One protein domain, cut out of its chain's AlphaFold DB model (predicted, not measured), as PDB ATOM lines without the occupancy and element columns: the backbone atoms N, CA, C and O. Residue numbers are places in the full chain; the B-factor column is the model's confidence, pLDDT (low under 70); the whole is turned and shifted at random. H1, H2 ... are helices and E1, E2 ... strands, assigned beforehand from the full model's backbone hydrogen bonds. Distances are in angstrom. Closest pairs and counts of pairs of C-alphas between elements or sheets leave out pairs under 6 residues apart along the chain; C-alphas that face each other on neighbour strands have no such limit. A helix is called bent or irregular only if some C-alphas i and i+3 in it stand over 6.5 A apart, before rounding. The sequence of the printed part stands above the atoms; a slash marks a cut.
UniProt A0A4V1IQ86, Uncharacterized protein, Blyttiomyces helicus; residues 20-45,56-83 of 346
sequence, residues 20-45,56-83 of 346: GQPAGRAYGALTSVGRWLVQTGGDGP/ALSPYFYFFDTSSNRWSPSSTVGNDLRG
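Overview. This is residues 20 to 45 and 56 to 83 of the 346 residues of an uncharacterized protein of Blyttiomyces helicus (UniProt A0A4V1IQ86). Two hairpins make one antiparallel sheet, twisted by 90 degrees from edge to edge, with a short helix crossing over one face. The 54 printed residues hold, in chain order, strands E1 to E4, then H1; the sheet's order is E1 E2 E3 E4, the class mixed. The whole is compact, with a radius of gyration of the C-alphas of 11.1 A, and spans 32 by 20 by 18 A.

Along the chain. Find C-alpha 29 at (155.765, 307.588, 357.968), where E1, residues 29 to 33, runs 13.1 A. E2 is residues 36 to 40, 12.4 A; E3 61 to 65, 13.0 A; E4 70 to 72, 6.3 A. H1, residues 74 to 82, runs 13.9 A to (134.715, 306.098, 359.082); it is irregular, only just: C-alphas 75 and 78 are 6.6 A apart.

Arrangement. Look for N 31 and O 38 at 2.9 A between E1 and E2, N 37 and O 64 at 2.8 A between E2 and E3, and N 72 and O 63 at 2.8 A between E3 and E4. H1 is on the sheet, at a height of 9.1 A, across the strands, 71 degrees to E3 on the local plane; its closest C-alphas to E3 are Ser 74 and Tyr 62, 6.5 A. In H1, 1 of 5 O i to N i+4 pairs and 2 of 6 O i to N i+3 pairs are within hydrogen-bond range.

Size, cuts and confidence. Residues 46 to 55 are not printed; C-alphas 45 and 56 are 12.9 A apart. Eight residues are under 70 in pLDDT, among them 56 to 58.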
ATOM      1  N   GLY A  20     147.636 322.358 347.273       68.69
ATOM      2  CA  GLY A  20     149.033 322.055 346.964       68.69
ATOM      3  C   GLY A  20     149.531 320.788 347.665       68.69
ATOM      4  O   GLY A  20     149.260 320.571 348.846       68.69
ATOM      5  N   GLN A  21     150.290 319.969 346.934       82.94
ATOM      6  CA  GLN A  21     151.076 318.865 347.485       82.94
ATOM      7  C   GLN A  21     151.924 319.358 348.673       82.94
ATOM      8  O   GLN A  21     152.576 320.399 348.547       82.94
ATOM      9  N   PRO A  22     151.943 318.651 349.820       80.19
ATOM     10  CA  PRO A  22     152.831 319.003 350.915       80.19
ATOM     11  C   PRO A  22     154.283 318.966 350.434       80.19
ATOM     12  O   PRO A  22     154.667 318.096 349.649       80.19
ATOM     13  N   ALA A  23     155.097 319.908 350.917       78.44
ATOM     14  CA  ALA A  23     156.534 319.886 350.675       78.44
ATOM     15  C   ALA A  23     157.113 318.524 351.093       78.44
ATOM     16  O   ALA A  23     156.648 317.928 352.068       78.44
ATOM     17  N   GLY A  24     158.119 318.037 350.362       75.81
ATOM     18  CA  GLY A  24     158.810 316.799 350.719       75.81
ATOM     19  C   GLY A  24     159.294 316.859 352.170       75.81
ATOM     20  O   GLY A  24     159.925 317.836 352.569       75.81
ATOM     21  N   ARG A  25     158.957 315.837 352.959       74.25
ATOM     22  CA  ARG A  25     159.316 315.742 354.380       74.25
ATOM     23  C   ARG A  25     160.352 314.651 354.584       74.25
ATOM     24  O   ARG A  25     160.207 313.560 354.030       74.25
ATOM     25  N   ALA A  26     161.348 314.924 355.418       73.94
ATOM     26  CA  ALA A  26     162.243 313.892 355.924       73.94
ATOM     27  C   ALA A  26     161.579 313.185 357.115       73.94
ATOM     28  O   ALA A  26     160.873 313.824 357.891       73.94
ATOM     29  N   TYR A  27     161.794 311.875 357.261       78.44
ATOM     30  CA  TYR A  27     161.324 311.077 358.409       78.44
ATOM     31  C   TYR A  27     159.794 310.967 358.586       78.44
ATOM     32  O   TYR A  27     159.316 310.645 359.671       78.44
ATOM     33  N   GLY A  28     159.006 311.216 357.536       81.94
ATOM     34  CA  GLY A  28     157.569 310.930 357.562       81.94
ATOM     35  C   GLY A  28     157.294 309.428 357.450       81.94
ATOM     36  O   GLY A  28     157.943 308.738 356.665       81.94
ATOM     37  N   ALA A  29     156.307 308.926 358.192       85.25
ATOM     38  CA  ALA A  29     155.765 307.588 357.968       85.25
ATOM     39  C   ALA A  29     154.614 307.656 356.953       85.25
ATOM     40  O   ALA A  29     153.850 308.623 356.935       85.25
ATOM     41  N   LEU A  30     154.498 306.629 356.111       89.69
ATOM     42  CA  LEU A  30     153.405 306.457 355.153       89.69
ATOM     43  C   LEU A  30     152.635 305.188 355.509       89.69
ATOM     44  O   LEU A  30     153.234 304.130 355.685       89.69
ATOM     45  N   THR A  31     151.313 305.285 355.587       92.88
ATOM     46  CA  THR A  31     150.423 304.135 355.774       92.88
ATOM     47  C   THR A  31     149.261 304.200 354.791       92.88
ATOM     48  O   THR A  31     148.849 305.282 354.383       92.88
ATOM     49  N   SER A  32     148.744 303.048 354.372       91.81
ATOM     50  CA  SER A  32     147.613 302.964 353.444       91.81
ATOM     51  C   SER A  32     146.333 302.627 354.203       91.81
ATOM     52  O   SER A  32     146.320 301.694 355.006       91.81
ATOM     53  N   VAL A  33     145.255 303.371 353.944       91.19
ATOM     54  CA  VAL A  33     143.925 303.150 354.526       91.19
ATOM     55  C   VAL A  33     142.865 303.287 353.431       91.19
ATOM     56  O   VAL A  33     142.460 304.387 353.052       91.19
ATOM     57  N   GLY A  34     142.407 302.155 352.893       91.31
ATOM     58  CA  GLY A  34     141.461 302.140 351.775       91.31
ATOM     59  C   GLY A  34     142.048 302.809 350.528       91.31
ATOM     60  O   GLY A  34     143.096 302.395 350.038       91.31
ATOM     61  N   ARG A  35     141.384 303.854 350.015       91.69
ATOM     62  CA  ARG A  35     141.879 304.654 348.877       91.69
ATOM     63  C   ARG A  35     142.884 305.744 349.267       91.69
ATOM     64  O   ARG A  35     143.322 306.511 348.414       91.69
ATOM     65  N   TRP A  36     143.207 305.866 350.550       93.50
ATOM     66  CA  TRP A  36     144.029 306.952 351.063       93.50
ATOM     67  C   TRP A  36     145.433 306.460 351.383       93.50
ATOM     68  O   TRP A  36     145.607 305.494 352.121       93.50
ATOM     69  N   LEU A  37     146.440 307.167 350.883       93.81
ATOM     70  CA  LEU A  37     147.798 307.089 351.397       93.81
ATOM     71  C   LEU A  37     147.975 308.219 352.418       93.81
ATOM     72  O   LEU A  37     147.902 309.401 352.077       93.81
ATOM     73  N   VAL A  38     148.149 307.852 353.681       92.56
ATOM     74  CA  VAL A  38     148.248 308.766 354.820       92.56
ATOM     75  C   VAL A  38     149.717 308.985 355.159       92.56
ATOM     76  O   VAL A  38     150.432 308.031 355.463       92.56
ATOM     77  N   GLN A  39     150.164 310.239 355.140       90.75
ATOM     78  CA  GLN A  39     151.494 310.638 355.589       90.75
ATOM     79  C   GLN A  39     151.407 311.297 356.966       90.75
ATOM     80  O   GLN A  39     150.672 312.272 357.154       90.75
ATOM     81  N   THR A  40     152.181 310.778 357.920       89.69
ATOM     82  CA  THR A  40     152.215 311.256 359.307       89.69
ATOM     83  C   THR A  40     153.611 311.732 359.690       89.69
ATOM     84  O   THR A  40     154.593 311.025 359.450       89.69
ATOM     85  N   GLY A  41     153.692 312.894 360.340       84.75
ATOM     86  CA  GLY A  41     154.939 313.439 360.873       84.75
ATOM     87  C   GLY A  41     155.925 313.935 359.809       84.75
ATOM     88  O   GLY A  41     155.548 314.281 358.687       84.75
ATOM     89  N   GLY A  42     157.199 313.972 360.199       77.62
ATOM     90  CA  GLY A  42     158.326 314.402 359.380       77.62
ATOM     91  C   GLY A  42     158.632 315.896 359.468       77.62
ATOM     92  O   GLY A  42     157.728 316.738 359.551       77.62
ATOM     93  N   ASP A  43     159.919 316.218 359.406       73.38
ATOM     94  CA  ASP A  43     160.405 317.590 359.468       73.38
ATOM     95  C   ASP A  43     160.185 318.272 358.119       73.38
ATOM     96  O   ASP A  43     160.491 317.728 357.051       73.38
ATOM     97  N   GLY A  44     159.592 319.467 358.169       68.62
ATOM     98  CA  GLY A  44     159.550 320.338 357.001       68.62
ATOM     99  C   GLY A  44     160.965 320.819 356.663       68.62
ATOM    100  O   GLY A  44     161.815 320.857 357.556       68.62
ATOM    101  N   PRO A  45     161.239 321.212 355.408       62.88
ATOM    102  CA  PRO A  45     162.508 321.844 355.071       62.88
ATOM    103  C   PRO A  45     162.699 323.062 355.981       62.88
ATOM    104  O   PRO A  45     161.902 324.000 355.947       62.88
ATOM    105  N   ALA A  56     158.114 322.061 366.419       53.91
ATOM    106  CA  ALA A  56     157.260 320.966 366.839       53.91
ATOM    107  C   ALA A  56     156.861 320.122 365.619       53.91
ATOM    108  O   ALA A  56     156.475 320.680 364.586       53.91
ATOM    109  N   LEU A  57     156.960 318.792 365.748       57.31
ATOM    110  CA  LEU A  57     156.411 317.849 364.776       57.31
ATOM    111  C   LEU A  57     155.049 318.370 364.332       57.31
ATOM    112  O   LEU A  57     154.168 318.587 365.162       57.31
ATOM    113  N   SER A  58     154.908 318.616 363.033       62.16
ATOM    114  CA  SER A  58     153.651 319.070 362.456       62.16
ATOM    115  C   SER A  58     152.557 318.082 362.880       62.16
ATOM    116  O   SER A  58     152.609 316.934 362.437       62.16
ATOM    117  N   PRO A  59     151.564 318.485 363.700       72.31
ATOM    118  CA  PRO A  59     150.506 317.584 364.163       72.31
ATOM    119  C   PRO A  59     149.533 317.206 363.033       72.31
ATOM    120  O   PRO A  59     148.545 316.510 363.253       72.31
ATOM    121  N   TYR A  60     149.781 317.699 361.819       80.12
ATOM    122  CA  TYR A  60     148.929 317.504 360.663       80.12
ATOM    123  C   TYR A  60     149.187 316.161 359.977       80.12
ATOM    124  O   TYR A  60     150.324 315.798 359.669       80.12
ATOM    125  N   PHE A  61     148.090 315.471 359.682       87.31
ATOM    126  CA  PHE A  61     148.033 314.340 358.766       87.31
ATOM    127  C   PHE A  61     147.829 314.860 357.343       87.31
ATOM    128  O   PHE A  61     147.007 315.755 357.120       87.31
ATOM    129  N   TYR A  62     148.548 314.281 356.382       89.38
ATOM    130  CA  TYR A  62     148.333 314.539 354.961       89.38
ATOM    131  C   TYR A  62     147.751 313.301 354.298       89.38
ATOM    132  O   TYR A  62     148.194 312.184 354.558       89.38
ATOM    133  N   PHE A  63     146.772 313.503 353.426       92.19
ATOM    134  CA  PHE A  63     146.045 312.419 352.782       92.19
ATOM    135  C   PHE A  63     146.171 312.553 351.271       92.19
ATOM    136  O   PHE A  63     145.805 313.582 350.702       92.19
ATOM    137  N   PHE A  64     146.681 311.513 350.625       92.81
ATOM    138  CA  PHE A  64     146.743 311.406 349.176       92.81
ATOM    139  C   PHE A  64     145.693 310.404 348.703       92.81
ATOM    140  O   PHE A  64     145.711 309.241 349.105       92.81
ATOM    141  N   ASP A  65     144.755 310.861 347.880       93.12
ATOM    142  CA  ASP A  65     143.739 310.009 347.271       93.12
ATOM    143  C   ASP A  65     144.352 309.276 346.076       93.12
ATOM    144  O   ASP A  65     144.672 309.888 345.054       93.12
ATOM    145  N   THR A  66     144.506 307.958 346.190       93.31
ATOM    146  CA  THR A  66     145.083 307.128 345.124       93.31
ATOM    147  C   THR A  66     144.138 306.954 343.937       93.31
ATOM    148  O   THR A  66     144.592 306.611 342.848       93.31
ATOM    149  N   SER A  67     142.837 307.220 344.111       91.75
ATOM    150  CA  SER A  67     141.854 307.133 343.028       91.75
ATOM    151  C   SER A  67     141.863 308.378 342.143       91.75
ATOM    152  O   SER A  67     141.810 308.270 340.919       91.75
ATOM    153  N   SER A  68     141.991 309.562 342.749       92.00
ATOM    154  CA  SER A  68     142.036 310.837 342.026       92.00
ATOM    155  C   SER A  68     143.456 311.354 341.769       92.00
ATOM    156  O   SER A  68     143.619 312.328 341.034       92.00
ATOM    157  N   ASN A  69     144.481 310.699 342.330       92.12
ATOM    158  CA  ASN A  69     145.888 311.113 342.295       92.12
ATOM    159  C   ASN A  69     146.097 312.561 342.768       92.12
ATOM    160  O   ASN A  69     146.852 313.329 342.165       92.12
ATOM    161  N   ARG A  70     145.396 312.961 343.835       91.62
ATOM    162  CA  ARG A  70     145.448 314.320 344.388       91.62
ATOM    163  C   ARG A  70     145.574 314.305 345.906       91.62
ATOM    164  O   ARG A  70     145.051 313.427 346.587       91.62
ATOM    165  N   TRP A  71     146.247 315.320 346.441       89.19
ATOM    166  CA  TRP A  71     146.276 315.576 347.878       89.19
ATOM    167  C   TRP A  71     144.948 316.189 348.324       89.19
ATOM    168  O   TRP A  71     144.481 317.161 347.730       89.19
ATOM    169  N   SER A  72     144.342 315.619 349.365       88.62
ATOM    170  CA  SER A  72     143.084 316.107 349.926       88.62
ATOM    171  C   SER A  72     143.343 317.019 351.125       88.62
ATOM    172  O   SER A  72     144.175 316.688 351.978       88.62
ATOM    173  N   PRO A  73     142.615 318.143 351.258       79.00
ATOM    174  CA  PRO A  73     142.600 318.901 352.500       79.00
ATOM    175  C   PRO A  73     142.058 318.021 353.639       79.00
ATOM    176  O   PRO A  73     141.092 317.274 353.469       79.00
ATOM    177  N   SER A  74     142.708 318.101 354.803       71.81
ATOM    178  CA  SER A  74     142.469 317.230 355.969       71.81
ATOM    179  C   SER A  74     141.002 317.198 356.437       71.81
ATOM    180  O   SER A  74     140.520 316.172 356.915       71.81
ATOM    181  N   SER A  75     140.247 318.282 356.225       70.06
ATOM    182  CA  SER A  75     138.854 318.407 356.675       70.06
ATOM    183  C   SER A  75     137.865 317.465 355.978       70.06
ATOM    184  O   SER A  75     136.825 317.164 356.556       70.06
ATOM    185  N   THR A  76     138.155 316.972 354.769       68.88
ATOM    186  CA  THR A  76     137.206 316.140 353.999       68.88
ATOM    187  C   THR A  76     137.357 314.643 354.281       68.88
ATOM    188  O   THR A  76     136.430 313.867 354.067       68.88
ATOM    189  N   VAL A  77     138.511 314.219 354.801       78.06
ATOM    190  CA  VAL A  77     138.900 312.800 354.851       78.06
ATOM    191  C   VAL A  77     138.305 312.058 356.053       78.06
ATOM    192  O   VAL A  77     138.080 310.849 355.992       78.06
ATOM    193  N   GLY A  78     137.977 312.774 357.133       76.88
ATOM    194  CA  GLY A  78     137.438 312.173 358.360       76.88
ATOM    195  C   GLY A  78     136.117 311.414 358.173       76.88
ATOM    196  O   GLY A  78     135.877 310.435 358.880       76.88
ATOM    197  N   ASN A  79     135.292 311.818 357.202       76.94
ATOM    198  CA  ASN A  79     134.026 311.142 356.905       76.94
ATOM    199  C   ASN A  79     134.237 309.857 356.088       76.94
ATOM    200  O   ASN A  79     133.601 308.846 356.379       76.94
ATOM    201  N   ASP A  80     135.179 309.859 355.140       75.25
ATOM    202  CA  ASP A  80     135.472 308.696 354.290       75.25
ATOM    203  C   ASP A  80     136.214 307.584 355.048       75.25
ATOM    204  O   ASP A  80     136.007 306.408 354.765       75.25
ATOM    205  N   LEU A  81     137.046 307.924 356.041       78.75
ATOM    206  CA  LEU A  81     137.763 306.926 356.852       78.75
ATOM    207  C   LEU A  81     136.860 306.173 357.841       78.75
ATOM    208  O   LEU A  81     137.222 305.090 358.294       78.75
ATOM    209  N   ARG A  82     135.701 306.742 358.196       76.56
ATOM    210  CA  ARG A  82     134.715 306.098 359.082       76.56
ATOM    211  C   ARG A  82     133.743 305.192 358.330       76.56
ATOM    212  O   ARG A  82     133.098 304.353 358.956       76.56
ATOM    213  N   GLY A  83     133.642 305.339 357.009       64.44
ATOM    214  CA  GLY A  83     132.907 304.407 356.168       64.44
ATOM    215  C   GLY A  83     133.666 303.087 356.091       64.44
ATOM    216  O   GLY A  83     134.722 303.016 355.468       64.44
TER     217      GLY A  83